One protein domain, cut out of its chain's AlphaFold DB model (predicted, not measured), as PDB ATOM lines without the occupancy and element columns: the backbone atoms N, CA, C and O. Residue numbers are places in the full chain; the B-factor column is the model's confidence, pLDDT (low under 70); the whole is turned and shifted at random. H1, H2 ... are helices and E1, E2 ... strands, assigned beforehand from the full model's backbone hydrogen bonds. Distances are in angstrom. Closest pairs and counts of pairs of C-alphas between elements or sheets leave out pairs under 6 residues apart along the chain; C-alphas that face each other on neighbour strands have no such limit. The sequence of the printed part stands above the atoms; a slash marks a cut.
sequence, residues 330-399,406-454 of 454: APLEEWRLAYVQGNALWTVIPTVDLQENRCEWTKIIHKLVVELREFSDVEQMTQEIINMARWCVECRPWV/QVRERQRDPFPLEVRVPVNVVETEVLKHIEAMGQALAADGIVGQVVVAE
ATOM      1  N   ALA A 330     119.901  33.242  49.554       67.75
ATOM      2  CA  ALA A 330     118.902  34.278  49.349       67.75
ATOM      3  C   ALA A 330     118.363  34.217  47.904       67.75
ATOM      4  O   ALA A 330     119.129  33.905  46.985       67.75
ATOM      5  N   PRO A 331     117.080  34.558  47.680       71.62
ATOM      6  CA  PRO A 331     116.547  34.782  46.343       71.62
ATOM      7  C   PRO A 331     117.473  35.672  45.516       71.62
ATOM      8  O   PRO A 331     117.855  36.756  45.958       71.62
ATOM      9  N   LEU A 332     117.802  35.241  44.303       75.00
ATOM     10  CA  LEU A 332     118.512  36.065  43.337       75.00
ATOM     11  C   LEU A 332     117.490  36.984  42.655       75.00
ATOM     12  O   LEU A 332     116.670  36.555  41.837       75.00
ATOM     13  N   GLU A 333     117.519  38.271  43.004       83.25
ATOM     14  CA  GLU A 333     116.783  39.305  42.260       83.25
ATOM     15  C   GLU A 333     117.205  39.303  40.787       83.25
ATOM     16  O   GLU A 333     116.369  39.309  39.884       83.25
ATOM     17  N   GLU A 334     118.508  39.195  40.546       89.69
ATOM     18  CA  GLU A 334     119.080  39.025  39.221       89.69
ATOM     19  C   GLU A 334     120.110  37.901  39.254       89.69
ATOM     20  O   GLU A 334     121.055  37.932  40.045       89.69
ATOM     21  N   TRP A 335     119.957  36.923  38.367       91.62
ATOM     22  CA  TRP A 335     120.983  35.924  38.124       91.62
ATOM     23  C   TRP A 335     121.763  36.310  36.873       91.62
ATOM     24  O   TRP A 335     121.239  36.279  35.762       91.62
ATOM     25  N   ARG A 336     123.001  36.759  37.083       94.38
ATOM     26  CA  ARG A 336     123.886  37.273  36.037       94.38
ATOM     27  C   ARG A 336     124.862  36.178  35.627       94.38
ATOM     28  O   ARG A 336     125.659  35.751  36.455       94.38
ATOM     29  N   LEU A 337     124.792  35.727  34.379       95.94
ATOM     30  CA  LEU A 337     125.646  34.674  33.830       95.94
ATOM     31  C   LEU A 337     126.427  35.197  32.628       95.94
ATOM     32  O   LEU A 337     125.863  35.868  31.763       95.94
ATOM     33  N   ALA A 338     127.708  34.853  32.546       96.19
ATOM     34  CA  ALA A 338     128.503  35.096  31.354       96.19
ATOM     35  C   ALA A 338     128.279  33.972  30.335       96.19
ATOM     36  O   ALA A 338     128.406  32.789  30.657       96.19
ATOM     37  N   TYR A 339     127.947  34.334  29.100       96.31
ATOM     38  CA  TYR A 339     127.869  33.387  27.999       96.31
ATOM     39  C   TYR A 339     129.234  33.250  27.325       96.31
ATOM     40  O   TYR A 339     129.763  34.203  26.742       96.31
ATOM     41  N   VAL A 340     129.779  32.040  27.416       94.38
ATOM     42  CA  VAL A 340     130.984  31.590  26.723       94.38
ATOM     43  C   VAL A 340     130.621  30.283  26.032       94.38
ATOM     44  O   VAL A 340     130.294  29.301  26.703       94.38
ATOM     45  N   GLN A 341     130.642  30.272  24.702       93.88
ATOM     46  CA  GLN A 341     130.245  29.099  23.929       93.88
ATOM     47  C   GLN A 341     131.137  27.896  24.259       93.88
ATOM     48  O   GLN A 341     132.362  28.001  24.322       93.88
ATOM     49  N   GLY A 342     130.510  26.737  24.464       91.88
ATOM     50  CA  GLY A 342     131.195  25.505  24.865       91.88
ATOM     51  C   GLY A 342     131.416  25.355  26.374       91.88
ATOM     52  O   GLY A 342     131.884  24.299  26.800       91.88
ATOM     53  N   ASN A 343     131.054  26.350  27.192       94.81
ATOM     54  CA  ASN A 343     131.016  26.186  28.643       94.81
ATOM     55  C   ASN A 343     129.869  25.234  29.033       94.81
ATOM     56  O   ASN A 343     128.698  25.496  28.751       94.81
ATOM     57  N   ALA A 344     130.209  24.137  29.716       93.69
ATOM     58  CA  ALA A 344     129.274  23.054  30.032       93.69
ATOM     59  C   ALA A 344     128.047  23.489  30.843       93.69
ATOM     60  O   ALA A 344     126.995  22.849  30.756       93.69
ATOM     61  N   LEU A 345     128.147  24.584  31.601       93.88
ATOM     62  CA  LEU A 345     127.059  25.112  32.420       93.88
ATOM     63  C   LEU A 345     125.793  25.381  31.596       93.88
ATOM     64  O   LEU A 345     124.692  25.044  32.034       93.88
ATOM     65  N   TRP A 346     125.954  25.917  30.384       93.62
ATOM     66  CA  TRP A 346     124.846  26.261  29.486       93.62
ATOM     67  C   TRP A 346     124.074  25.042  28.980       93.62
ATOM     68  O   TRP A 346     122.896  25.153  28.650       93.62
ATOM     69  N   THR A 347     124.709  23.871  28.980       91.75
ATOM     70  CA  THR A 347     124.075  22.604  28.595       91.75
ATOM     71  C   THR A 347     123.567  21.795  29.780       91.75
ATOM     72  O   THR A 347     122.562  21.107  29.648       91.75
ATOM     73  N   VAL A 348     124.229  21.871  30.938       90.81
ATOM     74  CA  VAL A 348     123.929  20.995  32.079       90.81
ATOM     75  C   VAL A 348     122.755  21.513  32.897       90.81
ATOM     76  O   VAL A 348     121.845  20.739  33.187       90.81
ATOM     77  N   ILE A 349     122.713  22.811  33.219       89.38
ATOM     78  CA  ILE A 349     121.636  23.366  34.058       89.38
ATOM     79  C   ILE A 349     120.244  23.102  33.459       89.38
ATOM     80  O   ILE A 349     119.398  22.586  34.188       89.38
ATOM     81  N   PRO A 350     119.996  23.339  32.154       89.44
ATOM     82  CA  PRO A 350     118.673  23.105  31.573       89.44
ATOM     83  C   PRO A 350     118.210  21.639  31.575       89.44
ATOM     84  O   PRO A 350     117.045  21.380  31.299       89.44
ATOM     85  N   THR A 351     119.101  20.678  31.855       87.44
ATOM     86  CA  THR A 351     118.765  19.242  31.917       87.44
ATOM     87  C   THR A 351     118.384  18.760  33.315       87.44
ATOM     88  O   THR A 351     117.968  17.614  33.470       87.44
ATOM     89  N   VAL A 352     118.527  19.608  34.339       81.62
ATOM     90  CA  VAL A 352     118.220  19.246  35.725       81.62
ATOM     91  C   VAL A 352     116.706  19.147  35.909       81.62
ATOM     92  O   VAL A 352     116.002  20.148  35.767       81.62
ATOM     93  N   ASP A 353     116.219  17.956  36.276       74.81
ATOM     94  CA  ASP A 353     114.807  17.742  36.596       74.81
ATOM     95  C   ASP A 353     114.446  18.394  37.941       74.81
ATOM     96  O   ASP A 353     114.948  18.049  39.019       74.81
ATOM     97  N   LEU A 354     113.548  19.370  37.859       66.88
ATOM     98  CA  LEU A 354     113.041  20.136  38.990       66.88
ATOM     99  C   LEU A 354     111.984  19.361  39.794       66.88
ATOM    100  O   LEU A 354     111.741  19.686  40.956       66.88
ATOM    101  N   GLN A 355     111.339  18.345  39.208       63.06
ATOM    102  CA  GLN A 355     110.257  17.591  39.855       63.06
ATOM    103  C   GLN A 355     110.771  16.544  40.848       63.06
ATOM    104  O   GLN A 355     110.108  16.272  41.856       63.06
ATOM    105  N   GLU A 356     111.942  15.965  40.581       60.72
ATOM    106  CA  GLU A 356     112.585  15.000  41.480       60.72
ATOM    107  C   GLU A 356     113.105  15.682  42.756       60.72
ATOM    108  O   GLU A 356     113.008  15.125  43.852       60.72
ATOM    109  N   ASN A 357     113.539  16.940  42.652       57.75
ATOM    110  CA  ASN A 357     114.046  17.736  43.767       57.75
ATOM    111  C   ASN A 357     112.919  18.530  44.449       57.75
ATOM    112  O   ASN A 357     112.867  19.752  44.354       57.75
ATOM    113  N   ARG A 358     112.027  17.841  45.177       53.91
ATOM    114  CA  ARG A 358     110.846  18.385  45.905       53.91
ATOM    115  C   ARG A 358     111.113  19.471  46.973       53.91
ATOM    116  O   ARG A 358     110.236  19.735  47.797       53.91
ATOM    117  N   CYS A 359     112.291  20.079  47.007       51.94
ATOM    118  CA  CYS A 359     112.574  21.219  47.871       51.94
ATOM    119  C   CYS A 359     111.731  22.437  47.458       51.94
ATOM    120  O   CYS A 359     111.073  22.474  46.419       51.94
ATOM    121  N   GLU A 360     111.687  23.457  48.295       53.34
ATOM    122  CA  GLU A 360     110.887  24.651  48.054       53.34
ATOM    123  C   GLU A 360     111.617  25.605  47.089       53.34
ATOM    124  O   GLU A 360     111.975  26.714  47.469       53.34
ATOM    125  N   TRP A 361     111.795  25.226  45.811       55.59
ATOM    126  CA  TRP A 361     112.425  26.045  44.739       55.59
ATOM    127  C   TRP A 361     111.654  27.349  44.425       55.59
ATOM    128  O   TRP A 361     111.878  28.038  43.435       55.59
ATOM    129  N   THR A 362     110.699  27.714  45.274       51.81
ATOM    130  CA  THR A 362     109.523  28.495  44.933       51.81
ATOM    131  C   THR A 362     109.760  29.985  44.731       51.81
ATOM    132  O   THR A 362     108.791  30.647  44.395       51.81
ATOM    133  N   LYS A 363     110.956  30.572  44.892       54.59
ATOM    134  CA  LYS A 363     111.132  32.038  44.713       54.59
ATOM    135  C   LYS A 363     112.550  32.503  44.363       54.59
ATOM    136  O   LYS A 363     112.971  33.533  44.877       54.59
ATOM    137  N   ILE A 364     113.319  31.775  43.553       65.62
ATOM    138  CA  ILE A 364     114.778  31.986  43.608       65.62
ATOM    139  C   ILE A 364     115.360  32.836  42.474       65.62
ATOM    140  O   ILE A 364     116.364  33.495  42.702       65.62
ATOM    141  N   ILE A 365     114.731  32.921  41.297       78.25
ATOM    142  CA  ILE A 365     115.249  33.742  40.186       78.25
ATOM    143  C   ILE A 365     114.153  34.679  39.677       78.25
ATOM    144  O   ILE A 365     113.167  34.241  39.072       78.25
ATOM    145  N   HIS A 366     114.317  35.982  39.907       83.62
ATOM    146  CA  HIS A 366     113.366  36.976  39.401       83.62
ATOM    147  C   HIS A 366     113.705  37.441  37.985       83.62
ATOM    148  O   HIS A 366     112.777  37.668  37.210       83.62
ATOM    149  N   LYS A 367     114.991  37.521  37.635       90.44
ATOM    150  CA  LYS A 367     115.481  37.972  36.328       90.44
ATOM    151  C   LYS A 367     116.726  37.196  35.912       90.44
ATOM    152  O   LYS A 367     117.615  36.999  36.738       90.44
ATOM    153  N   LEU A 368     116.805  36.812  34.639       94.56
ATOM    154  CA  LEU A 368     118.030  36.279  34.033       94.56
ATOM    155  C   LEU A 368     118.727  37.395  33.255       94.56
ATOM    156  O   LEU A 368     118.113  38.044  32.407       94.56
ATOM    157  N   VAL A 369     120.008  37.607  33.534       96.75
ATOM    158  CA  VAL A 369     120.872  38.515  32.778       96.75
ATOM    159  C   VAL A 369     121.988  37.691  32.156       96.75
ATOM    160  O   VAL A 369     122.735  37.027  32.872       96.75
ATOM    161  N   VAL A 370     122.113  37.747  30.837       97.19
ATOM    162  CA  VAL A 370     123.147  37.040  30.083       97.19
ATOM    163  C   VAL A 370     124.137  38.048  29.520       97.19
ATOM    164  O   VAL A 370     123.771  38.889  28.704       97.19
ATOM    165  N   GLU A 371     125.391  37.970  29.947       96.69
ATOM    166  CA  GLU A 371     126.496  38.788  29.444       96.69
ATOM    167  C   GLU A 371     127.248  38.022  28.359       96.69
ATOM    168  O   GLU A 371     127.985  37.085  28.663       96.69
ATOM    169  N   LEU A 372     127.075  38.400  27.091       95.44
ATOM    170  CA  LEU A 372     127.794  37.746  25.998       95.44
ATOM    171  C   LEU A 372     129.284  38.082  26.082       95.44
ATOM    172  O   LEU A 372     129.640  39.252  26.197       95.44
ATOM    173  N   ARG A 373     130.154  37.069  26.026       93.50
ATOM    174  CA  ARG A 373     131.611  37.272  26.049       93.50
ATOM    175  C   ARG A 373     132.298  36.689  24.828       93.50
ATOM    176  O   ARG A 373     132.927  37.429  24.080       93.50
ATOM    177  N   GLU A 374     132.165  35.383  24.620       91.75
ATOM    178  CA  GLU A 374     132.873  34.664  23.558       91.75
ATOM    179  C   GLU A 374     131.933  33.666  22.880       91.75
ATOM    180  O   GLU A 374     131.345  32.811  23.544       91.75
ATOM    181  N   PHE A 375     131.783  33.777  21.561       93.06
ATOM    182  CA  PHE A 375     130.987  32.868  20.739       93.06
ATOM    183  C   PHE A 375     131.415  32.948  19.270       93.06
ATOM    184  O   PHE A 375     131.996  33.939  18.828       93.06
ATOM    185  N   SER A 376     131.136  31.889  18.520       93.44
ATOM    186  CA  SER A 376     131.387  31.751  17.084       93.44
ATOM    187  C   SER A 376     130.152  31.299  16.299       93.44
ATOM    188  O   SER A 376     130.092  31.539  15.096       93.44
ATOM    189  N   ASP A 377     129.167  30.686  16.961       95.19
ATOM    190  CA  ASP A 377     127.905  30.236  16.364       95.19
ATOM    191  C   ASP A 377     126.720  30.932  17.053       95.19
ATOM    192  O   ASP A 377     126.390  30.666  18.212       95.19
ATOM    193  N   VAL A 378     126.088  31.856  16.326       94.56
ATOM    194  CA  VAL A 378     124.965  32.663  16.823       94.56
ATOM    195  C   VAL A 378     123.711  31.808  17.035       94.56
ATOM    196  O   VAL A 378     122.968  32.036  17.993       94.56
ATOM    197  N   GLU A 379     123.476  30.806  16.185       94.56
ATOM    198  CA  GLU A 379     122.313  29.922  16.307       94.56
ATOM    199  C   GLU A 379     122.444  29.061  17.562       94.56
ATOM    200  O   GLU A 379     121.531  29.039  18.393       94.56
ATOM    201  N   GLN A 380     123.608  28.436  17.761       95.31
ATOM    202  CA  GLN A 380     123.875  27.660  18.970       95.31
ATOM    203  C   GLN A 380     123.748  28.526  20.232       95.31
ATOM    204  O   GLN A 380     123.062  28.128  21.177       95.31
ATOM    205  N   MET A 381     124.346  29.723  20.233       96.00
ATOM    206  CA  MET A 381     124.249  30.660  21.354       96.00
ATOM    207  C   MET A 381     122.798  30.975  21.711       96.00
ATOM    208  O   MET A 381     122.404  30.862  22.873       96.00
ATOM    209  N   THR A 382     121.988  31.367  20.726       95.44
ATOM    210  CA  THR A 382     120.578  31.685  20.988       95.44
ATOM    211  C   THR A 382     119.814  30.474  21.512       95.44
ATOM    212  O   THR A 382     119.042  30.615  22.458       95.44
ATOM    213  N   GLN A 383     120.065  29.275  20.982       96.19
ATOM    214  CA  GLN A 383     119.407  28.057  21.450       96.19
ATOM    215  C   GLN A 383     119.769  27.710  22.903       96.19
ATOM    216  O   GLN A 383     118.890  27.333  23.682       96.19
ATOM    217  N   GLU A 384     121.034  27.858  23.292       96.12
ATOM    218  CA  GLU A 384     121.485  27.635  24.670       96.12
ATOM    219  C   GLU A 384     120.871  28.655  25.644       96.12
ATOM    220  O   GLU A 384     120.383  28.276  26.714       96.12
ATOM    221  N   ILE A 385     120.794  29.932  25.249       96.75
ATOM    222  CA  ILE A 385     120.130  30.980  26.039       96.75
ATOM    223  C   ILE A 385     118.624  30.704  26.167       96.75
ATOM    224  O   ILE A 385     118.078  30.842  27.264       96.75
ATOM    225  N   ILE A 386     117.953  30.273  25.091       95.62
ATOM    226  CA  ILE A 386     116.536  29.866  25.114       95.62
ATOM    227  C   ILE A 386     116.314  28.749  26.132       95.62
ATOM    228  O   ILE A 386     115.399  28.840  26.954       95.62
ATOM    229  N   ASN A 387     117.147  27.706  26.094       94.88
ATOM    230  CA  ASN A 387     117.023  26.560  26.992       94.88
ATOM    231  C   ASN A 387     117.180  26.990  28.459       94.88
ATOM    232  O   ASN A 387     116.361  26.621  29.299       94.88
ATOM    233  N   MET A 388     118.173  27.835  28.751       94.31
ATOM    234  CA  MET A 388     118.387  28.393  30.090       94.31
ATOM    235  C   MET A 388     117.221  29.279  30.553       94.31
ATOM    236  O   MET A 388     116.787  29.191  31.703       94.31
ATOM    237  N   ALA A 389     116.689  30.129  29.671       93.44
ATOM    238  CA  ALA A 389     115.578  31.019  29.994       93.44
ATOM    239  C   ALA A 389     114.291  30.234  30.293       93.44
ATOM    240  O   ALA A 389     113.600  30.536  31.267       93.44
ATOM    241  N   ARG A 390     113.997  29.193  29.503       91.31
ATOM    242  CA  ARG A 390     112.865  28.285  29.746       91.31
ATOM    243  C   ARG A 390     113.004  27.556  31.073       91.31
ATOM    244  O   ARG A 390     112.072  27.584  31.872       91.31
ATOM    245  N   TRP A 391     114.187  27.014  31.354       89.00
ATOM    246  CA  TRP A 391     114.473  26.376  32.638       89.00
ATOM    247  C   TRP A 391     114.246  27.338  33.821       89.00
ATOM    248  O   TRP A 391     113.570  26.993  34.789       89.00
ATOM    249  N   CYS A 392     114.682  28.602  33.719       87.06
ATOM    250  CA  CYS A 392     114.411  29.617  34.749       87.06
ATOM    251  C   CYS A 392     112.907  29.866  34.991       87.06
ATOM    252  O   CYS A 392     112.498  30.162  36.119       87.06
ATOM    253  N   VAL A 393     112.069  29.767  33.952       85.00
ATOM    254  CA  VAL A 393     110.607  29.916  34.065       85.00
ATOM    255  C   VAL A 393     109.959  28.710  34.742       85.00
ATOM    256  O   VAL A 393     108.992  28.883  35.498       85.00
ATOM    257  N   GLU A 394     110.479  27.510  34.496       79.62
ATOM    258  CA  GLU A 394     110.037  26.280  35.160       79.62
ATOM    259  C   GLU A 394     110.364  26.297  36.661       79.62
ATOM    260  O   GLU A 394     109.541  25.862  37.466       79.62
ATOM    261  N   CYS A 395     111.488  26.911  37.055       71.38
ATOM    262  CA  CYS A 395     111.872  27.113  38.458       71.38
ATOM    263  C   CYS A 395     110.922  28.033  39.249       71.38
ATOM    264  O   CYS A 395     110.953  28.047  40.480       71.38
ATOM    265  N   ARG A 396     110.072  28.835  38.593       69.44
ATOM    266  CA  ARG A 396     109.100  29.688  39.297       69.44
ATOM    267  C   ARG A 396     107.933  28.842  39.836       69.44
ATOM    268  O   ARG A 396     107.430  27.962  39.142       69.44
ATOM    269  N   PRO A 397     107.410  29.160  41.030       58.81
ATOM    270  CA  PRO A 397     106.434  28.326  41.718       58.81
ATOM    271  C   PRO A 397     105.149  28.175  40.908       58.81
ATOM    272  O   PRO A 397     104.549  29.160  40.466       58.81
ATOM    273  N   TRP A 398     104.669  26.938  40.805       51.28
ATOM    274  CA  TRP A 398     103.289  26.652  40.435       51.28
ATOM    275  C   TRP A 398     102.368  27.047  41.591       51.28
ATOM    276  O   TRP A 398     102.180  26.299  42.550       51.28
ATOM    277  N   VAL A 399     101.768  28.234  41.520       45.69
ATOM    278  CA  VAL A 399     100.763  28.660  42.504       45.69
ATOM    279  C   VAL A 399      99.397  28.043  42.152       45.69
ATOM    280  O   VAL A 399      98.484  28.739  41.706       45.69
ATOM    281  N   GLN A 406      95.171  27.537  35.093       46.75
ATOM    282  CA  GLN A 406      94.989  28.037  33.717       46.75
ATOM    283  C   GLN A 406      94.561  29.513  33.663       46.75
ATOM    284  O   GLN A 406      94.925  30.249  32.745       46.75
ATOM    285  N   VAL A 407      93.790  29.977  34.653       44.31
ATOM    286  CA  VAL A 407      93.361  31.385  34.740       44.31
ATOM    287  C   VAL A 407      94.513  32.298  35.186       44.31
ATOM    288  O   VAL A 407      94.600  33.436  34.723       44.31
ATOM    289  N   ARG A 408      95.429  31.807  36.033       51.50
ATOM    290  CA  ARG A 408      96.611  32.562  36.495       51.50
ATOM    291  C   ARG A 408      97.803  32.492  35.547       51.50
ATOM    292  O   ARG A 408      98.617  33.406  35.559       51.50
ATOM    293  N   GLU A 409      97.870  31.485  34.684       50.62
ATOM    294  CA  GLU A 409      98.862  31.390  33.605       50.62
ATOM    295  C   GLU A 409      98.800  32.614  32.672       50.62
ATOM    296  O   GLU A 409      99.827  33.140  32.257       50.62
ATOM    297  N   ARG A 410      97.594  33.163  32.455       47.66
ATOM    298  CA  ARG A 410      97.362  34.407  31.694       47.66
ATOM    299  C   ARG A 410      97.655  35.702  32.465       47.66
ATOM    300  O   ARG A 410      97.628  36.770  31.864       47.66
ATOM    301  N   GLN A 411      97.882  35.623  33.776       51.50
ATOM    302  CA  GLN A 411      98.202  36.754  34.661       51.50
ATOM    303  C   GLN A 411      99.628  36.664  35.224       51.50
ATOM    304  O   GLN A 411      99.965  37.385  36.161       51.50
ATOM    305  N   ARG A 412     100.458  35.755  34.701       63.59
ATOM    306  CA  ARG A 412     101.840  35.599  35.146       63.59
ATOM    307  C   ARG A 412     102.620  36.837  34.717       63.59
ATOM    308  O   ARG A 412     102.660  37.147  33.529       63.59
ATOM    309  N   ASP A 413     103.236  37.525  35.676       73.50
ATOM    310  CA  ASP A 413     104.201  38.568  35.344       73.50
ATOM    311  C   ASP A 413     105.284  37.942  34.458       73.50
ATOM    312  O   ASP A 413     105.867  36.914  34.848       73.50
ATOM    313  N   PRO A 414     105.533  38.507  33.265       84.75
ATOM    314  CA  PRO A 414     106.482  37.928  32.336       84.75
ATOM    315  C   PRO A 414     107.857  37.782  32.989       84.75
ATOM    316  O   PRO A 414     108.270  38.608  33.805       84.75
ATOM    317  N   PHE A 415     108.571  36.709  32.657       88.31
ATOM    318  CA  PHE A 415     109.931  36.503  33.138       88.31
ATOM    319  C   PHE A 415     110.889  37.424  32.372       88.31
ATOM    320  O   PHE A 415     110.995  37.291  31.153       88.31
ATOM    321  N   PRO A 416     111.580  38.363  33.035       93.06
ATOM    322  CA  PRO A 416     112.512  39.249  32.358       93.06
ATOM    323  C   PRO A 416     113.818  38.516  32.022       93.06
ATOM    324  O   PRO A 416     114.492  37.973  32.905       93.06
ATOM    325  N   LEU A 417     114.180  38.550  30.741       95.94
ATOM    326  CA  LEU A 417     115.472  38.132  30.203       95.94
ATOM    327  C   LEU A 417     116.187  39.366  29.646       95.94
ATOM    328  O   LEU A 417     115.682  40.009  28.731       95.94
ATOM    329  N   GLU A 418     117.367  39.688  30.161       97.31
ATOM    330  CA  GLU A 418     118.219  40.758  29.632       97.31
ATOM    331  C   GLU A 418     119.466  40.146  28.992       97.31
ATOM    332  O   GLU A 418     120.222  39.450  29.664       97.31
ATOM    333  N   VAL A 419     119.706  40.417  27.710       96.25
ATOM    334  CA  VAL A 419     120.924  39.993  27.010       96.25
ATOM    335  C   VAL A 419     121.803  41.211  26.776       96.25
ATOM    336  O   VAL A 419     121.426  42.139  26.055       96.25
ATOM    337  N   ARG A 420     122.974  41.210  27.411       96.19
ATOM    338  CA  ARG A 420     123.984  42.260  27.317       96.19
ATOM    339  C   ARG A 420     124.983  41.912  26.226       96.19
ATOM    340  O   ARG A 420     125.704  40.921  26.339       96.19
ATOM    341  N   VAL A 421     125.018  42.736  25.185       92.50
ATOM    342  CA  VAL A 421     125.902  42.576  24.026       92.50
ATOM    343  C   VAL A 421     127.044  43.587  24.143       92.50
ATOM    344  O   VAL A 421     126.759  44.787  24.179       92.50
ATOM    345  N   PRO A 422     128.313  43.152  24.209       90.19
ATOM    346  CA  PRO A 422     129.457  44.059  24.230       90.19
ATOM    347  C   PRO A 422     129.502  44.955  22.988       90.19
ATOM    348  O   PRO A 422     129.250  44.470  21.882       90.19
ATOM    349  N   VAL A 423     129.885  46.231  23.133       88.25
ATOM    350  CA  VAL A 423     129.990  47.190  22.006       88.25
ATOM    351  C   VAL A 423     130.852  46.658  20.852       88.25
ATOM    352  O   VAL A 423     130.538  46.884  19.684       88.25
ATOM    353  N   ASN A 424     131.917  45.913  21.155       81.75
ATOM    354  CA  ASN A 424     132.820  45.328  20.159       81.75
ATOM    355  C   ASN A 424     132.220  44.146  19.375       81.75
ATOM    356  O   ASN A 424     132.830  43.716  18.401       81.75
ATOM    357  N   VAL A 425     131.056  43.635  19.784       78.62
ATOM    358  CA  VAL A 425     130.355  42.494  19.172       78.62
ATOM    359  C   VAL A 425     129.022  42.931  18.545       78.62
ATOM    360  O   VAL A 425     128.215  42.107  18.121       78.62
ATOM    361  N   VAL A 426     128.765  44.242  18.460       73.31
ATOM    362  CA  VAL A 426     127.544  44.799  17.858       73.31
ATOM    363  C   VAL A 426     127.594  44.663  16.333       73.31
ATOM    364  O   VAL A 426     127.722  45.627  15.580       73.31
ATOM    365  N   GLU A 427     127.483  43.430  15.862       77.50
ATOM    366  CA  GLU A 427     127.174  43.114  14.482       77.50
ATOM    367  C   GLU A 427     125.654  43.110  14.319       77.50
ATOM    368  O   GLU A 427     124.906  42.587  15.152       77.50
ATOM    369  N   THR A 428     125.166  43.700  13.225       79.56
ATOM    370  CA  THR A 428     123.721  43.817  12.962       79.56
ATOM    371  C   THR A 428     123.025  42.452  12.936       79.56
ATOM    372  O   THR A 428     121.830  42.361  13.204       79.56
ATOM    373  N   GLU A 429     123.757  41.390  12.613       86.19
ATOM    374  CA  GLU A 429     123.251  40.021  12.570       86.19
ATOM    375  C   GLU A 429     123.040  39.413  13.962       86.19
ATOM    376  O   GLU A 429     121.990  38.815  14.200       86.19
ATOM    377  N   VAL A 430     123.965  39.629  14.902       89.06
ATOM    378  CA  VAL A 430     123.847  39.161  16.294       89.06
ATOM    379  C   VAL A 430     122.637  39.803  16.969       89.06
ATOM    380  O   VAL A 430     121.806  39.104  17.546       89.06
ATOM    381  N   LEU A 431     122.478  41.126  16.830       91.44
ATOM    382  CA  LEU A 431     121.322  41.837  17.388       91.44
ATOM    383  C   LEU A 431     119.996  41.304  16.834       91.44
ATOM    384  O   LEU A 431     119.084  41.028  17.609       91.44
ATOM    385  N   LYS A 432     119.904  41.086  15.514       91.31
ATOM    386  CA  LYS A 432     118.702  40.524  14.876       91.31
ATOM    387  C   LYS A 432     118.341  39.146  15.424       91.31
ATOM    388  O   LYS A 432     117.163  38.881  15.654       91.31
ATOM    389  N   HIS A 433     119.329  38.280  15.635       92.56
ATOM    390  CA  HIS A 433     119.091  36.943  16.181       92.56
ATOM    391  C   HIS A 433     118.615  36.996  17.635       92.56
ATOM    392  O   HIS A 433     117.671  36.296  17.992       92.56
ATOM    393  N   ILE A 434     119.202  37.864  18.464       92.19
ATOM    394  CA  ILE A 434     118.781  38.026  19.865       92.19
ATOM    395  C   ILE A 434     117.376  38.651  19.944       92.19
ATOM    396  O   ILE A 434     116.556  38.222  20.756       92.19
ATOM    397  N   GLU A 435     117.055  39.619  19.084       93.19
ATOM    398  CA  GLU A 435     115.706  40.190  18.986       93.19
ATOM    399  C   GLU A 435     114.675  39.140  18.547       93.19
ATOM    400  O   GLU A 435     113.610  39.028  19.159       93.19
ATOM    401  N   ALA A 436     114.997  38.332  17.531       93.12
ATOM    402  CA  ALA A 436     114.144  37.235  17.073       93.12
ATOM    403  C   ALA A 436     113.946  36.171  18.168       93.12
ATOM    404  O   ALA A 436     112.824  35.711  18.388       93.12
ATOM    405  N   MET A 437     115.006  35.838  18.909       94.88
ATOM    406  CA  MET A 437     114.943  34.978  20.092       94.88
ATOM    407  C   MET A 437     113.995  35.555  21.152       94.88
ATOM    408  O   MET A 437     113.128  34.839  21.650       94.88
ATOM    409  N   GLY A 438     114.110  36.848  21.476       91.62
ATOM    410  CA  GLY A 438     113.225  37.518  22.432       91.62
ATOM    411  C   GLY A 438     111.750  37.471  22.015       91.62
ATOM    412  O   GLY A 438     110.880  37.249  22.856       91.62
ATOM    413  N   GLN A 439     111.463  37.609  20.717       91.38
ATOM    414  CA  GLN A 439     110.107  37.463  20.172       91.38
ATOM    415  C   GLN A 439     109.591  36.022  20.267       91.38
ATOM    416  O   GLN A 439     108.428  35.817  20.614       91.38
ATOM    417  N   ALA A 440     110.439  35.028  19.991       90.12
ATOM    418  CA  ALA A 440     110.073  33.615  20.102       90.12
ATOM    419  C   ALA A 440     109.755  33.218  21.555       90.12
ATOM    420  O   ALA A 440     108.782  32.510  21.809       90.12
ATOM    421  N   LEU A 441     110.535  33.734  22.508       91.94
ATOM    422  CA  LEU A 441     110.370  33.500  23.943       91.94
ATOM    423  C   LEU A 441     109.127  34.188  24.544       91.94
ATOM    424  O   LEU A 441     108.644  33.775  25.599       91.94
ATOM    425  N   ALA A 442     108.542  35.181  23.863       89.69
ATOM    426  CA  ALA A 442     107.325  35.852  24.325       89.69
ATOM    427  C   ALA A 442     106.122  34.896  24.442       89.69
ATOM    428  O   ALA A 442     105.284  35.073  25.328       89.69
ATOM    429  N   ALA A 443     106.054  33.863  23.593       86.56
ATOM    430  CA  ALA A 443     105.027  32.820  23.675       86.56
ATOM    431  C   ALA A 443     105.140  31.977  24.960       86.56
ATOM    432  O   ALA A 443     104.126  31.492  25.458       86.56
ATOM    433  N   ASP A 444     106.348  31.878  25.522       83.94
ATOM    434  CA  ASP A 444     106.657  31.162  26.764       83.94
ATOM    435  C   ASP A 444     106.509  32.069  28.010       83.94
ATOM    436  O   ASP A 444     106.857  31.684  29.129       83.94
ATOM    437  N   GLY A 445     105.999  33.298  27.839       87.25
ATOM    438  CA  GLY A 445     105.849  34.278  28.918       87.25
ATOM    439  C   GLY A 445     107.170  34.920  29.361       87.25
ATOM    440  O   GLY A 445     107.258  35.413  30.487       87.25
ATOM    441  N   ILE A 446     108.194  34.917  28.505       91.00
ATOM    442  CA  ILE A 446     109.498  35.544  28.754       91.00
ATOM    443  C   ILE A 446     109.584  36.850  27.958       91.00
ATOM    444  O   ILE A 446     109.363  36.871  26.750       91.00
ATOM    445  N   VAL A 447     109.931  37.951  28.623       92.44
ATOM    446  CA  VAL A 447     110.161  39.249  27.976       92.44
ATOM    447  C   VAL A 447     111.660  39.457  27.826       92.44
ATOM    448  O   VAL A 447     112.360  39.725  28.802       92.44
ATOM    449  N   GLY A 448     112.140  39.305  26.590       91.06
ATOM    450  CA  GLY A 448     113.527  39.552  26.212       91.06
ATOM    451  C   GLY A 448     113.806  41.036  25.970       91.06
ATOM    452  O   GLY A 448     113.082  41.697  25.227       91.06
ATOM    453  N   GLN A 449     114.884  41.545  26.556       93.88
ATOM    454  CA  GLN A 449     115.442  42.867  26.299       93.88
ATOM    455  C   GLN A 449     116.906  42.730  25.882       93.88
ATOM    456  O   GLN A 449     117.675  42.013  26.520       93.88
ATOM    457  N   VAL A 450     117.305  43.458  24.838       92.69
ATOM    458  CA  VAL A 450     118.704  43.560  24.409       92.69
ATOM    459  C   VAL A 450     119.280  44.877  24.911       92.69
ATOM    460  O   VAL A 450     118.669  45.933  24.736       92.69
ATOM    461  N   VAL A 451     120.444  44.819  25.553       93.56
ATOM    462  CA  VAL A 451     121.168  45.989  26.059       93.56
ATOM    463  C   VAL A 451     122.570  45.962  25.467       93.56
ATOM    464  O   VAL A 451     123.300  44.993  25.643       93.56
ATOM    465  N   VAL A 452     122.962  47.026  24.770       90.50
ATOM    466  CA  VAL A 452     124.357  47.194  24.348       90.50
ATOM    467  C   VAL A 452     125.145  47.686  25.560       90.50
ATOM    468  O   VAL A 452     124.830  48.746  26.102       90.50
ATOM    469  N   ALA A 453     126.105  46.889  26.023       87.88
ATOM    470  CA  ALA A 453     126.926  47.177  27.193       87.88
ATOM    471  C   ALA A 453     128.302  47.695  26.754       87.88
ATOM    472  O   ALA A 453     128.931  47.083  25.889       87.88
ATOM    473  N   GLU A 454     128.716  48.827  27.335       75.88
ATOM    474  CA  GLU A 454     130.001  49.496  27.070       75.88
ATOM    475  C   GLU A 454     131.228  48.654  27.423       75.88
ATOM    476  O   GLU A 454     131.190  47.942  28.456       75.88
TER     477      GLU A 454
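This is residues 330 to 399 and 406 to 454 of the 454 residues of an uncharacterized protein of Allomyces macrogynus (strain ATCC 38327) (UniProt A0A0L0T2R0). A twisted wall of four parallel strands has two long helices, H2 and H4, side by side over one face, with its other face bare. Short H1 packs on H2, away from H4, and tiny H3 lies out at one end. The printed part has 119 residues with four named helices and four named strands, in the order E1 H1 E2 H2 H3 E3 H4 E4; the sheet's order is E1 E2 E3 E4. The class is mixed; the whole is compact, with radius of gyration of the C-alphas 14.6 A and spans of 42, 29 and 24 A.

Edge strand E1, residues 332 to 340, is parallel to E2, residues 365 to 374; N 337 and O 369, 2.9 A, are within hydrogen-bond range. H1, residues 345 to 351, only grazes the sheet with residues 345 to 346. H2, residues 378 to 394, lies over E2 and E3, residues 415 to 422, at a height over the sheet of 8.5 A. H2's residues 384 to 391 alone touch H1, closest at C-alphas 350 and 391, 5.4 A. E2 and E3 are parallel, N 370 and O 418 2.8 A apart. H3, residues 406 to 409, is not on the sheet. H4, residues 428 to 444, lies over edge strand E4, residues 446 to 453, at a height over the sheet of 8.4 A, on the same face as H2: two layers, helices on one face. E3 and E4 are parallel, N 419 and O 449 2.8 A apart. H2 and H4 touch at a shallow tilt of 27 degrees, the same way, closest at C-alphas 382 and 437, 6.6 A. E1, H1, E2 and E3, H4, E4 are strand-helix-strand units, parallel neighbour strands with a helix between, both crossovers right-handed. Every O i to N i+4 pair is within hydrogen-bond range in H2, 11 of 13 in H4 and 1 of 3 in H1, where 2 of 4 O i to N i+3 pairs are; H3, with 4 residues, is too short for any O i to N i+4 pair.

E1 begins at C-alpha 332 (118.512, 36.065, 43.337) and spans 21.3 A; E2 spans 24.2 A, H2 24.5 A, E3 22.8 A and H4 25.3 A. E4 spans 21.0 A, to C-alpha 453 (126.926, 47.177, 27.193).

The C-alphas farthest apart, of Val 407 and Asn 424, are 44.3 A apart. Residues 400 to 405 are not printed; C-alphas 399 and 406 are 10.5 A apart. The link H1 to E2 is long. pLDDT is under 70 at residues 330, 354 to 364, 396 to 399 and 406 to 412.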